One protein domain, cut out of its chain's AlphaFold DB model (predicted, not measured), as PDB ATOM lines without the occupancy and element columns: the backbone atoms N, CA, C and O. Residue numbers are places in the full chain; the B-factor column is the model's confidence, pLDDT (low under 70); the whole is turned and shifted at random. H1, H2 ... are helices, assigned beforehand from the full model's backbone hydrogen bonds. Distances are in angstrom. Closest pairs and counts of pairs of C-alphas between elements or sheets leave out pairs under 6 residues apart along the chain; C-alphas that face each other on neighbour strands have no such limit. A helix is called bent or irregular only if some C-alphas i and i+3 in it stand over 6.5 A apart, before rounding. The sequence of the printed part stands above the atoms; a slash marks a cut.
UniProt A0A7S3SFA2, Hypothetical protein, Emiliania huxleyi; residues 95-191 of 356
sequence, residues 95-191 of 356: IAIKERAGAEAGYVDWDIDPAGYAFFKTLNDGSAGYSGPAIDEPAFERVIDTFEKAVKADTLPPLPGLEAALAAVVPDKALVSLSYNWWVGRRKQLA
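This is residues 95 to 191 of the 356 residues of the protein "Hypothetical protein" of Emiliania huxleyi (UniProt A0A7S3SFA2). Three helices set at steep angles to one another make the core: the longest helix, H5, with H3 crossing it and H4 packed on its first half, each of the three touching the other two. H2 sits at the side of this core, next to H5 and H3, while H1 sticks out at one end of the longest axis, away from the other helices. The printed part has 97 residues with five named helices, H1 to H5 in order along the chain, and no named strand; its class is all helix. It is compact, with a radius of gyration of the C-alphas of 13.6 A, yet elongated in outline, spanning 44 by 27 by 27 A.

H5 takes residues 173 to 190 and is 25.5 A long, from C-alpha 173 at (-51.464, 38.494, 14.631) to C-alpha 190 at (-32.267, 42.328, -1.685). H3, residues 137 to 150, is 20.2 A long. H4, residues 159 to 166, is 10.5 A long. H2, residues 114 to 124, is 15.4 A long. H1, residues 95 to 103, is 10.3 A long and begins with C-alpha 95 at (-29.333, 66.020, 22.657); it is irregular, with C-alphas 100 and 103 7.0 A apart.

H5 touches H3 with residues 176 to 183 alone, and H3 touches H5 with residues 143 to 147 alone. Their closest C-alphas, those of Ile 144 and Trp 183, are 7.1 A apart, and they run the same way at a steep tilt of 66 degrees. H5 touches H4 with residues 173 to 180 alone; the closest C-alphas, of Glu 163 and Lys 173, are 6.5 A apart. They run opposite ways at a steep tilt of 69 degrees, only just short of about perpendicular. H3 touches H4, with the C-alphas of Val 143 and Leu 166 closest at 6.9 A; they run opposite ways at a steep tilt of 52 degrees. The helix packing is mostly crossed. H2 and H5 are near each other. H2 is close to H3 but not clearly touching, the closest C-alphas being those of Phe 120 and Phe 140 at 7.5 A. H1 is apart from H2, H3, H4 and H5. Each O i to N i+4 pair is within hydrogen-bond range in H2, H3, H4 and H5; in H1, 4 of 5 are.

The two C-alphas farthest apart, those of Ile 95 and Ser 127, stand 44.2 A from each other. The printed part has no cut. The link from H2 to H3, residues 125 to 136, is long; the other three links are short. The mean pLDDT of the printed part is 84.7, and residues 95 to 106 are under 70.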
ATOM      1  N   ILE A  95     -28.415  66.869  21.867       47.97
ATOM      2  CA  ILE A  95     -29.333  66.020  22.657       47.97
ATOM      3  C   ILE A  95     -30.625  65.778  21.872       47.97
ATOM      4  O   ILE A  95     -31.040  64.633  21.729       47.97
ATOM      5  N   ALA A  96     -31.167  66.826  21.244       44.75
ATOM      6  CA  ALA A  96     -32.353  66.714  20.398       44.75
ATOM      7  C   ALA A  96     -32.124  65.803  19.177       44.75
ATOM      8  O   ALA A  96     -33.048  65.131  18.739       44.75
ATOM      9  N   ILE A  97     -30.899  65.736  18.636       46.16
ATOM     10  CA  ILE A  97     -30.586  64.808  17.541       46.16
ATOM     11  C   ILE A  97     -30.462  63.368  18.053       46.16
ATOM     12  O   ILE A  97     -30.912  62.471  17.361       46.16
ATOM     13  N   LYS A  98     -29.925  63.110  19.255       43.34
ATOM     14  CA  LYS A  98     -29.837  61.736  19.795       43.34
ATOM     15  C   LYS A  98     -31.179  61.172  20.262       43.34
ATOM     16  O   LYS A  98     -31.416  59.986  20.068       43.34
ATOM     17  N   GLU A  99     -32.057  62.001  20.823       43.22
ATOM     18  CA  GLU A  99     -33.447  61.597  21.101       43.22
ATOM     19  C   GLU A  99     -34.195  61.297  19.791       43.22
ATOM     20  O   GLU A  99     -34.932  60.320  19.715       43.22
ATOM     21  N   ARG A 100     -33.888  62.039  18.717       44.97
ATOM     22  CA  ARG A 100     -34.483  61.860  17.384       44.97
ATOM     23  C   ARG A 100     -33.804  60.808  16.492       44.97
ATOM     24  O   ARG A 100     -34.385  60.455  15.482       44.97
ATOM     25  N   ALA A 101     -32.604  60.326  16.821       43.19
ATOM     26  CA  ALA A 101     -31.796  59.449  15.957       43.19
ATOM     27  C   ALA A 101     -31.355  58.139  16.637       43.19
ATOM     28  O   ALA A 101     -30.326  57.578  16.271       43.19
ATOM     29  N   GLY A 102     -32.095  57.647  17.639       42.78
ATOM     30  CA  GLY A 102     -31.889  56.266  18.102       42.78
ATOM     31  C   GLY A 102     -32.204  55.933  19.560       42.78
ATOM     32  O   GLY A 102     -31.787  54.867  20.005       42.78
ATOM     33  N   ALA A 103     -32.886  56.794  20.327       43.44
ATOM     34  CA  ALA A 103     -33.161  56.504  21.743       43.44
ATOM     35  C   ALA A 103     -34.617  56.684  22.210       43.44
ATOM     36  O   ALA A 103     -34.958  56.140  23.261       43.44
ATOM     37  N   GLU A 104     -35.495  57.381  21.478       44.53
ATOM     38  CA  GLU A 104     -36.924  57.378  21.820       44.53
ATOM     39  C   GLU A 104     -37.638  56.155  21.229       44.53
ATOM     40  O   GLU A 104     -37.526  55.859  20.040       44.53
ATOM     41  N   ALA A 105     -38.427  55.477  22.069       51.56
ATOM     42  CA  ALA A 105     -39.219  54.276  21.776       51.56
ATOM     43  C   ALA A 105     -40.375  54.487  20.763       51.56
ATOM     44  O   ALA A 105     -41.388  53.793  20.815       51.56
ATOM     45  N   GLY A 106     -40.245  55.454  19.853       62.47
ATOM     46  CA  GLY A 106     -41.234  55.786  18.829       62.47
ATOM     47  C   GLY A 106     -40.655  56.381  17.544       62.47
ATOM     48  O   GLY A 106     -41.437  56.712  16.656       62.47
ATOM     49  N   TYR A 107     -39.328  56.521  17.422       79.31
ATOM     50  CA  TYR A 107     -38.708  56.887  16.147       79.31
ATOM     51  C   TYR A 107     -38.689  55.677  15.211       79.31
ATOM     52  O   TYR A 107     -38.276  54.590  15.617       79.31
ATOM     53  N   VAL A 108     -39.130  55.886  13.977       85.75
ATOM     54  CA  VAL A 108     -39.214  54.871  12.925       85.75
ATOM     55  C   VAL A 108     -38.102  55.175  11.930       85.75
ATOM     56  O   VAL A 108     -38.058  56.282  11.401       85.75
ATOM     57  N   ASP A 109     -37.171  54.239  11.737       86.12
ATOM     58  CA  ASP A 109     -36.023  54.426  10.841       86.12
ATOM     59  C   ASP A 109     -36.345  54.020   9.396       86.12
ATOM     60  O   ASP A 109     -35.654  54.432   8.462       86.12
ATOM     61  N   TRP A 110     -37.365  53.179   9.208       90.94
ATOM     62  CA  TRP A 110     -37.776  52.683   7.902       90.94
ATOM     63  C   TRP A 110     -38.967  53.461   7.337       90.94
ATOM     64  O   TRP A 110     -40.066  53.380   7.882       90.94
ATOM     65  N   ASP A 111     -38.750  54.135   6.208       90.94
ATOM     66  CA  ASP A 111     -39.811  54.709   5.377       90.94
ATOM     67  C   ASP A 111     -40.260  53.696   4.315       90.94
ATOM     68  O   ASP A 111     -39.446  52.938   3.766       90.94
ATOM     69  N   ILE A 112     -41.551  53.710   3.980       92.50
ATOM     70  CA  ILE A 112     -42.110  52.775   3.002       92.50
ATOM     71  C   ILE A 112     -41.531  52.989   1.589       92.50
ATOM     72  O   ILE A 112     -41.620  54.061   0.990       92.50
ATOM     73  N   ASP A 113     -40.937  51.938   1.016       91.56
ATOM     74  CA  ASP A 113     -40.451  51.942  -0.368       91.56
ATOM     75  C   ASP A 113     -41.595  51.638  -1.361       91.56
ATOM     76  O   ASP A 113     -42.640  51.118  -0.965       91.56
ATOM     77  N   PRO A 114     -41.442  51.896  -2.677       93.50
ATOM     78  CA  PRO A 114     -42.509  51.625  -3.649       93.50
ATOM     79  C   PRO A 114     -43.019  50.172  -3.640       93.50
ATOM     80  O   PRO A 114     -44.198  49.925  -3.888       93.50
ATOM     81  N   ALA A 115     -42.148  49.202  -3.337       92.38
ATOM     82  CA  ALA A 115     -42.536  47.798  -3.212       92.38
ATOM     83  C   ALA A 115     -43.329  47.524  -1.925       92.38
ATOM     84  O   ALA A 115     -44.324  46.799  -1.965       92.38
ATOM     85  N   GLY A 116     -42.915  48.116  -0.803       93.25
ATOM     86  CA  GLY A 116     -43.656  48.113   0.452       93.25
ATOM     87  C   GLY A 116     -45.021  48.764   0.298       93.25
ATOM     88  O   GLY A 116     -46.006  48.199   0.757       93.25
ATOM     89  N   TYR A 117     -45.115  49.876  -0.435       94.75
ATOM     90  CA  TYR A 117     -46.380  50.562  -0.695       94.75
ATOM     91  C   TYR A 117     -47.337  49.710  -1.537       94.75
ATOM     92  O   TYR A 117     -48.529  49.628  -1.241       94.75
ATOM     93  N   ALA A 118     -46.819  49.011  -2.553       95.12
ATOM     94  CA  ALA A 118     -47.613  48.066  -3.333       95.12
ATOM     95  C   ALA A 118     -48.160  46.923  -2.462       95.12
ATOM     96  O   ALA A 118     -49.335  46.580  -2.575       95.12
ATOM     97  N   PHE A 119     -47.336  46.368  -1.568       94.62
ATOM     98  CA  PHE A 119     -47.766  45.328  -0.632       94.62
ATOM     99  C   PHE A 119     -48.759  45.843   0.419       94.62
ATOM    100  O   PHE A 119     -49.761  45.196   0.702       94.62
ATOM    101  N   PHE A 120     -48.524  47.028   0.974       95.00
ATOM    102  CA  PHE A 120     -49.442  47.686   1.899       95.00
ATOM    103  C   PHE A 120     -50.831  47.860   1.273       95.00
ATOM    104  O   PHE A 120     -51.848  47.564   1.902       95.00
ATOM    105  N   LYS A 121     -50.877  48.255  -0.003       94.56
ATOM    106  CA  LYS A 121     -52.127  48.363  -0.754       94.56
ATOM    107  C   LYS A 121     -52.814  47.005  -0.926       94.56
ATOM    108  O   LYS A 121     -53.994  46.890  -0.613       94.56
ATOM    109  N   THR A 122     -52.093  45.963  -1.347       94.44
ATOM    110  CA  THR A 122     -52.686  44.620  -1.508       94.44
ATOM    111  C   THR A 122     -53.170  44.020  -0.189       94.44
ATOM    112  O   THR A 122     -54.128  43.240  -0.186       94.44
ATOM    113  N   LEU A 123     -52.527  44.388   0.920       92.12
ATOM    114  CA  LEU A 123     -52.908  44.001   2.270       92.12
ATOM    115  C   LEU A 123     -54.212  44.682   2.708       92.12
ATOM    116  O   LEU A 123     -55.114  43.991   3.177       92.12
ATOM    117  N   ASN A 124     -54.356  45.988   2.480       92.56
ATOM    118  CA  ASN A 124     -55.589  46.722   2.790       92.56
ATOM    119  C   ASN A 124     -56.757  46.364   1.855       92.56
ATOM    120  O   ASN A 124     -57.904  46.344   2.291       92.56
ATOM    121  N   ASP A 125     -56.468  46.018   0.598       91.25
ATOM    122  CA  ASP A 125     -57.462  45.534  -0.369       91.25
ATOM    123  C   ASP A 125     -57.880  44.066  -0.101       91.25
ATOM    124  O   ASP A 125     -58.721  43.510  -0.806       91.25
ATOM    125  N   GLY A 126     -57.256  43.394   0.876       87.25
ATOM    126  CA  GLY A 126     -57.516  41.999   1.257       87.25
ATOM    127  C   GLY A 126     -56.976  40.938   0.289       87.25
ATOM    128  O   GLY A 126     -56.971  39.745   0.598       87.25
ATOM    129  N   SER A 127     -56.439  41.351  -0.861       86.88
ATOM    130  CA  SER A 127     -55.835  40.463  -1.868       86.88
ATOM    131  C   SER A 127     -54.606  39.688  -1.368       86.88
ATOM    132  O   SER A 127     -54.307  38.614  -1.886       86.88
ATOM    133  N   ALA A 128     -53.925  40.183  -0.329       82.38
ATOM    134  CA  ALA A 128     -52.825  39.478   0.335       82.38
ATOM    135  C   ALA A 128     -53.292  38.399   1.342       82.38
ATOM    136  O   ALA A 128     -52.461  37.816   2.037       82.38
ATOM    137  N   GLY A 129     -54.602  38.142   1.449       84.75
ATOM    138  CA  GLY A 129     -55.180  37.189   2.405       84.75
ATOM    139  C   GLY A 129     -55.433  37.773   3.799       84.75
ATOM    140  O   GLY A 129     -55.694  37.026   4.739       84.75
ATOM    141  N   TYR A 130     -55.355  39.099   3.943       90.94
ATOM    142  CA  TYR A 130     -55.710  39.803   5.170       90.94
ATOM    143  C   TYR A 130     -57.204  40.154   5.169       90.94
ATOM    144  O   TYR A 130     -57.703  40.721   4.206       90.94
ATOM    145  N   SER A 131     -57.924  39.818   6.241       87.88
ATOM    146  CA  SER A 131     -59.370  40.077   6.368       87.88
ATOM    147  C   SER A 131     -59.711  41.038   7.517       87.88
ATOM    148  O   SER A 131     -60.886  41.195   7.855       87.88
ATOM    149  N   GLY A 132     -58.703  41.627   8.164       86.06
ATOM    150  CA  GLY A 132     -58.901  42.554   9.274       86.06
ATOM    151  C   GLY A 132     -59.126  44.005   8.821       86.06
ATOM    152  O   GLY A 132     -59.247  44.276   7.625       86.06
ATOM    153  N   PRO A 133     -59.227  44.951   9.771       89.38
ATOM    154  CA  PRO A 133     -59.412  46.367   9.466       89.38
ATOM    155  C   PRO A 133     -58.199  46.948   8.729       89.38
ATOM    156  O   PRO A 133     -57.061  46.597   9.029       89.38
ATOM    157  N   ALA A 134     -58.445  47.876   7.802       89.56
ATOM    158  CA  ALA A 134     -57.379  48.560   7.076       89.56
ATOM    159  C   ALA A 134     -56.388  49.237   8.038       89.56
ATOM    160  O   ALA A 134     -56.782  49.820   9.051       89.56
ATOM    161  N   ILE A 135     -55.103  49.150   7.702       91.44
ATOM    162  CA  ILE A 135     -54.007  49.708   8.489       91.44
ATOM    163  C   ILE A 135     -53.535  51.025   7.884       91.44
ATOM    164  O   ILE A 135     -53.511  51.187   6.665       91.44
ATOM    165  N   ASP A 136     -53.114  51.943   8.751       93.06
ATOM    166  CA  ASP A 136     -52.487  53.205   8.369       93.06
ATOM    167  C   ASP A 136     -51.009  53.013   7.987       93.06
ATOM    168  O   ASP A 136     -50.274  52.256   8.622       93.06
ATOM    169  N   GLU A 137     -50.534  53.785   7.011       92.44
ATOM    170  CA  GLU A 137     -49.129  53.821   6.570       92.44
ATOM    171  C   GLU A 137     -48.104  53.902   7.731       92.44
ATOM    172  O   GLU A 137     -47.282  52.992   7.847       92.44
ATOM    173  N   PRO A 138     -48.184  54.858   8.684       91.06
ATOM    174  CA  PRO A 138     -47.220  54.943   9.789       91.06
ATOM    175  C   PRO A 138     -47.310  53.780  10.788       91.06
ATOM    176  O   PRO A 138     -46.416  53.584  11.615       91.06
ATOM    177  N   ALA A 139     -48.418  53.036  10.815       91.25
ATOM    178  CA  ALA A 139     -48.507  51.817  11.613       91.25
ATOM    179  C   ALA A 139     -47.778  50.663  10.910       91.25
ATOM    180  O   ALA A 139     -47.046  49.927  11.569       91.25
ATOM    181  N   PHE A 140     -47.905  50.557   9.584       93.81
ATOM    182  CA  PHE A 140     -47.158  49.584   8.788       93.81
ATOM    183  C   PHE A 140     -45.642  49.832   8.835       93.81
ATOM    184  O   PHE A 140     -44.877  48.894   9.057       93.81
ATOM    185  N   GLU A 141     -45.203  51.088   8.731       93.81
ATOM    186  CA  GLU A 141     -43.783  51.446   8.862       93.81
ATOM    187  C   GLU A 141     -43.209  51.018  10.218       93.81
ATOM    188  O   GLU A 141     -42.166  50.369  10.279       93.81
ATOM    189  N   ARG A 142     -43.948  51.263  11.310       92.19
ATOM    190  CA  ARG A 142     -43.581  50.797  12.660       92.19
ATOM    191  C   ARG A 142     -43.451  49.281  12.758       92.19
ATOM    192  O   ARG A 142     -42.567  48.799  13.468       92.19
ATOM    193  N   VAL A 143     -44.316  48.527  12.080       93.50
ATOM    194  CA  VAL A 143     -44.257  47.057  12.062       93.50
ATOM    195  C   VAL A 143     -42.943  46.584  11.436       93.50
ATOM    196  O   VAL A 143     -42.215  45.811  12.061       93.50
ATOM    197  N   ILE A 144     -42.608  47.089  10.248       94.00
ATOM    198  CA  ILE A 144     -41.387  46.700   9.530       94.00
ATOM    199  C   ILE A 144     -40.124  47.182  10.253       94.00
ATOM    200  O   ILE A 144     -39.168  46.421  10.398       94.00
ATOM    201  N   ASP A 145     -40.133  48.406  10.775       92.25
ATOM    202  CA  ASP A 145     -39.035  48.964  11.569       92.25
ATOM    203  C   ASP A 145     -38.756  48.135  12.833       92.25
ATOM    204  O   ASP A 145     -37.604  47.837  13.153       92.25
ATOM    205  N   THR A 146     -39.808  47.666  13.513       91.12
ATOM    206  CA  THR A 146     -39.666  46.774  14.673       91.12
ATOM    207  C   THR A 146     -39.024  45.442  14.281       91.12
ATOM    208  O   THR A 146     -38.197  44.917  15.032       91.12
ATOM    209  N   PHE A 147     -39.356  44.896  13.104       92.69
ATOM    210  CA  PHE A 147     -38.712  43.682  12.592       92.69
ATOM    211  C   PHE A 147     -37.225  43.907  12.312       92.69
ATOM    212  O   PHE A 147     -36.400  43.095  12.731       92.69
ATOM    213  N   GLU A 148     -36.877  45.018  11.658       90.81
ATOM    214  CA  GLU A 148     -35.488  45.385  11.359       90.81
ATOM    215  C   GLU A 148     -34.657  45.588  12.634       90.81
ATOM    216  O   GLU A 148     -33.575  45.012  12.758       90.81
ATOM    217  N   LYS A 149     -35.186  46.310  13.630       88.06
ATOM    218  CA  LYS A 149     -34.519  46.545  14.926       88.06
ATOM    219  C   LYS A 149     -34.331  45.282  15.762       88.06
ATOM    220  O   LYS A 149     -33.422  45.216  16.589       88.06
ATOM    221  N   ALA A 150     -35.187  44.282  15.574       89.12
ATOM    222  CA  ALA A 150     -35.097  43.018  16.291       89.12
ATOM    223  C   ALA A 150     -34.022  42.067  15.727       89.12
ATOM    224  O   ALA A 150     -33.674  41.090  16.399       89.12
ATOM    225  N   VAL A 151     -33.471  42.335  14.535       88.69
ATOM    226  CA  VAL A 151     -32.401  41.517  13.943       88.69
ATOM    227  C   VAL A 151     -31.077  41.742  14.671       88.69
ATOM    228  O   VAL A 151     -30.608  42.867  14.824       88.69
ATOM    229  N   LYS A 152     -30.430  40.648  15.084       81.44
ATOM    230  CA  LYS A 152     -29.102  40.666  15.713       81.44
ATOM    231  C   LYS A 152     -28.140  39.821  14.889       81.44
ATOM    232  O   LYS A 152     -28.400  38.632  14.728       81.44
ATOM    233  N   ALA A 153     -27.046  40.425  14.411       70.00
ATOM    234  CA  ALA A 153     -25.921  39.739  13.756       70.00
ATOM    235  C   ALA A 153     -26.365  38.622  12.779       70.00
ATOM    236  O   ALA A 153     -25.924  37.483  12.884       70.00
ATOM    237  N   ASP A 154     -27.308  38.957  11.890       72.50
ATOM    238  CA  ASP A 154     -27.892  38.113  10.828       72.50
ATOM    239  C   ASP A 154     -28.882  37.007  11.232       72.50
ATOM    240  O   ASP A 154     -29.424  36.317  10.366       72.50
ATOM    241  N   THR A 155     -29.225  36.874  12.515       85.00
ATOM    242  CA  THR A 155     -30.279  35.938  12.945       85.00
ATOM    243  C   THR A 155     -31.658  36.600  12.903       85.00
ATOM    244  O   THR A 155     -31.877  37.638  13.535       85.00
ATOM    245  N   LEU A 156     -32.606  35.984  12.182       87.50
ATOM    246  CA  LEU A 156     -33.991  36.456  12.130       87.50
ATOM    247  C   LEU A 156     -34.701  36.226  13.480       87.50
ATOM    248  O   LEU A 156     -34.613  35.130  14.039       87.50
ATOM    249  N   PRO A 157     -35.421  37.232  14.004       88.94
ATOM    250  CA  PRO A 157     -36.142  37.120  15.264       88.94
ATOM    251  C   PRO A 157     -37.348  36.170  15.153       88.94
ATOM    252  O   PRO A 157     -38.032  36.153  14.128       88.94
ATOM    253  N   PRO A 158     -37.657  35.392  16.207       89.81
ATOM    254  CA  PRO A 158     -38.819  34.515  16.212       89.81
ATOM    255  C   PRO A 158     -40.123  35.323  16.272       89.81
ATOM    256  O   PRO A 158     -40.267  36.248  17.074       89.81
ATOM    257  N   LEU A 159     -41.105  34.908  15.471       89.88
ATOM    258  CA  LEU A 159     -42.390  35.591  15.302       89.88
ATOM    259  C   LEU A 159     -43.163  35.844  16.619       89.88
ATOM    260  O   LEU A 159     -43.628  36.968  16.799       89.88
ATOM    261  N   PRO A 160     -43.229  34.914  17.600       89.50
ATOM    262  CA  PRO A 160     -43.924  35.172  18.869       89.50
ATOM    263  C   PRO A 160     -43.354  36.351  19.673       89.50
ATOM    264  O   PRO A 160     -44.096  37.055  20.355       89.50
ATOM    265  N   GLY A 161     -42.039  36.587  19.590       88.38
ATOM    266  CA  GLY A 161     -41.405  37.728  20.254       88.38
ATOM    267  C   GLY A 161     -41.788  39.060  19.605       88.38
ATOM    268  O   GLY A 161     -41.984  40.054  20.301       88.38
ATOM    269  N   LEU A 162     -41.950  39.062  18.280       90.25
ATOM    270  CA  LEU A 162     -42.366  40.236  17.512       90.25
ATOM    271  C   LEU A 162     -43.847  40.555  17.720       90.25
ATOM    272  O   LEU A 162     -44.193  41.719  17.892       90.25
ATOM    273  N   GLU A 163     -44.711  39.536  17.772       91.50
ATOM    274  CA  GLU A 163     -46.131  39.714  18.103       91.50
ATOM    275  C   GLU A 163     -46.307  40.402  19.462       91.50
ATOM    276  O   GLU A 163     -47.106  41.328  19.591       91.50
ATOM    277  N   ALA A 164     -45.540  39.984  20.475       89.06
ATOM    278  CA  ALA A 164     -45.595  40.593  21.801       89.06
ATOM    279  C   ALA A 164     -45.119  42.056  21.793       89.06
ATOM    280  O   ALA A 164     -45.723  42.897  22.455       89.06
ATOM    281  N   ALA A 165     -44.068  42.366  21.026       87.81
ATOM    282  CA  ALA A 165     -43.554  43.728  20.890       87.81
ATOM    283  C   ALA A 165     -44.530  44.657  20.144       87.81
ATOM    284  O   ALA A 165     -44.645  45.834  20.482       87.81
ATOM    285  N   LEU A 166     -45.256  44.125  19.156       90.62
ATOM    286  CA  LEU A 166     -46.177  44.886  18.311       90.62
ATOM    287  C   LEU A 166     -47.610  44.953  18.837       90.62
ATOM    288  O   LEU A 166     -48.380  45.749  18.313       90.62
ATOM    289  N   ALA A 167     -47.964  44.209  19.886       88.75
ATOM    290  CA  ALA A 167     -49.334  44.136  20.404       88.75
ATOM    291  C   ALA A 167     -49.965  45.506  20.732       88.75
ATOM    292  O   ALA A 167     -51.180  45.666  20.627       88.75
ATOM    293  N   ALA A 168     -49.153  46.500  21.112       85.81
ATOM    294  CA  ALA A 168     -49.611  47.864  21.385       85.81
ATOM    295  C   ALA A 168     -49.871  48.703  20.117       85.81
ATOM    296  O   ALA A 168     -50.612  49.682  20.178       85.81
ATOM    297  N   VAL A 169     -49.245  48.347  18.990       84.50
ATOM    298  CA  VAL A 169     -49.342  49.063  17.707       84.50
ATOM    299  C   VAL A 169     -50.347  48.376  16.789       84.50
ATOM    300  O   VAL A 169     -51.239  49.031  16.258       84.50
ATOM    301  N   VAL A 170     -50.224  47.056  16.633       87.19
ATOM    302  CA  VAL A 170     -51.155  46.218  15.883       87.19
ATOM    303  C   VAL A 170     -51.480  44.960  16.695       87.19
ATOM    304  O   VAL A 170     -50.615  44.099  16.860       87.19
ATOM    305  N   PRO A 171     -52.724  44.810  17.185       85.50
ATOM    306  CA  PRO A 171     -53.125  43.630  17.952       85.50
ATOM    307  C   PRO A 171     -53.365  42.390  17.073       85.50
ATOM    308  O   PRO A 171     -53.443  41.273  17.586       85.50
ATOM    309  N   ASP A 172     -53.508  42.569  15.757       90.62
ATOM    310  CA  ASP A 172     -53.849  41.500  14.822       90.62
ATOM    311  C   ASP A 172     -52.620  40.677  14.401       90.62
ATOM    312  O   ASP A 172     -51.764  41.113  13.626       90.62
ATOM    313  N   LYS A 173     -52.558  39.439  14.893       90.56
ATOM    314  CA  LYS A 173     -51.464  38.494  14.631       90.56
ATOM    315  C   LYS A 173     -51.386  38.036  13.177       90.56
ATOM    316  O   LYS A 173     -50.291  37.743  12.688       90.56
ATOM    317  N   ALA A 174     -52.522  37.971  12.477       90.88
ATOM    318  CA  ALA A 174     -52.535  37.584  11.070       90.88
ATOM    319  C   ALA A 174     -51.787  38.624  10.230       90.88
ATOM    320  O   ALA A 174     -50.990  38.266   9.360       90.88
ATOM    321  N   LEU A 175     -51.958  39.907  10.563       92.31
ATOM    322  CA  LEU A 175     -51.235  40.985   9.904       92.31
ATOM    323  C   LEU A 175     -49.731  40.921  10.154       92.31
ATOM    324  O   LEU A 175     -48.943  41.034   9.211       92.31
ATOM    325  N   VAL A 176     -49.334  40.736  11.416       93.44
ATOM    326  CA  VAL A 176     -47.920  40.612  11.796       93.44
ATOM    327  C   VAL A 176     -47.280  39.453  11.033       93.44
ATOM    328  O   VAL A 176     -46.191  39.608  10.486       93.44
ATOM    329  N   SER A 177     -47.986  38.329  10.903       93.62
ATOM    330  CA  SER A 177     -47.508  37.149  10.174       93.62
ATOM    331  C   SER A 177     -47.354  37.383   8.668       93.62
ATOM    332  O   SER A 177     -46.320  37.038   8.093       93.62
ATOM    333  N   LEU A 178     -48.349  37.994   8.015       94.56
ATOM    334  CA  LEU A 178     -48.281  38.327   6.586       94.56
ATOM    335  C   LEU A 178     -47.160  39.334   6.299       94.56
ATOM    336  O   LEU A 178     -46.369  39.137   5.373       94.56
ATOM    337  N   SER A 179     -47.052  40.368   7.135       94.69
ATOM    338  CA  SER A 179     -46.007  41.392   7.037       94.69
ATOM    339  C   SER A 179     -44.619  40.796   7.260       94.69
ATOM    340  O   SER A 179     -43.688  41.119   6.526       94.69
ATOM    341  N   TYR A 180     -44.478  39.875   8.220       94.94
ATOM    342  CA  TYR A 180     -43.231  39.157   8.480       94.94
ATOM    343  C   TYR A 180     -42.802  38.307   7.277       94.94
ATOM    344  O   TYR A 180     -41.645  38.358   6.865       94.94
ATOM    345  N   ASN A 181     -43.728  37.565   6.661       94.75
ATOM    346  CA  ASN A 181     -43.424  36.751   5.480       94.75
ATOM    347  C   ASN A 181     -42.972  37.604   4.289       94.75
ATOM    348  O   ASN A 181     -41.985  37.265   3.627       94.75
ATOM    349  N   TRP A 182     -43.657  38.724   4.044       95.19
ATOM    350  CA  TRP A 182     -43.247  39.688   3.023       95.19
ATOM    351  C   TRP A 182     -41.858  40.260   3.322       95.19
ATOM    352  O   TRP A 182     -40.981  40.224   2.461       95.19
ATOM    353  N   TRP A 183     -41.633  40.708   4.557       95.00
ATOM    354  CA  TRP A 183     -40.372  41.286   5.018       95.00
ATOM    355  C   TRP A 183     -39.189  40.322   4.851       95.00
ATOM    356  O   TRP A 183     -38.169  40.677   4.254       95.00
ATOM    357  N   VAL A 184     -39.340  39.064   5.287       93.56
ATOM    358  CA  VAL A 184     -38.325  38.016   5.090       93.56
ATOM    359  C   VAL A 184     -38.070  37.776   3.601       93.56
ATOM    360  O   VAL A 184     -36.915  37.662   3.185       93.56
ATOM    361  N   GLY A 185     -39.125  37.707   2.783       93.75
ATOM    362  CA  GLY A 185     -39.006  37.565   1.330       93.75
ATOM    363  C   GLY A 185     -38.237  38.724   0.697       93.75
ATOM    364  O   GLY A 185     -37.340  38.509  -0.119       93.75
ATOM    365  N   ARG A 186     -38.519  39.951   1.137       92.81
ATOM    366  CA  ARG A 186     -37.874  41.172   0.654       92.81
ATOM    367  C   ARG A 186     -36.390  41.222   1.019       92.81
ATOM    368  O   ARG A 186     -35.569  41.487   0.143       92.81
ATOM    369  N   ARG A 187     -36.022  40.882   2.261       91.19
ATOM    370  CA  ARG A 187     -34.609  40.770   2.680       91.19
ATOM    371  C   ARG A 187     -33.849  39.718   1.881       91.19
ATOM    372  O   ARG A 187     -32.706  39.954   1.504       91.19
ATOM    373  N   LYS A 188     -34.481  38.576   1.587       91.19
ATOM    374  CA  LYS A 188     -33.887  37.530   0.736       91.19
ATOM    375  C   LYS A 188     -33.649  38.020  -0.692       91.19
ATOM    376  O   LYS A 188     -32.593  37.746  -1.244       91.19
ATOM    377  N   GLN A 189     -34.601  38.755  -1.272       91.81
ATOM    378  CA  GLN A 189     -34.467  39.319  -2.621       91.81
ATOM    379  C   GLN A 189     -33.366  40.380  -2.713       91.81
ATOM    380  O   GLN A 189     -32.630  40.412  -3.692       91.81
ATOM    381  N   LEU A 190     -33.259  41.252  -1.707       87.75
ATOM    382  CA  LEU A 190     -32.267  42.328  -1.685       87.75
ATOM    383  C   LEU A 190     -30.884  41.866  -1.205       87.75
ATOM    384  O   LEU A 190     -29.917  42.600  -1.388       87.75
ATOM    385  N   ALA A 191     -30.799  40.694  -0.562       86.31
ATOM    386  CA  ALA A 191     -29.616  40.195   0.144       86.31
ATOM    387  C   ALA A 191     -28.995  41.234   1.105       86.31
ATOM    388  O   ALA A 191     -27.795  41.222   1.371       86.31
TER     389      ALA A 191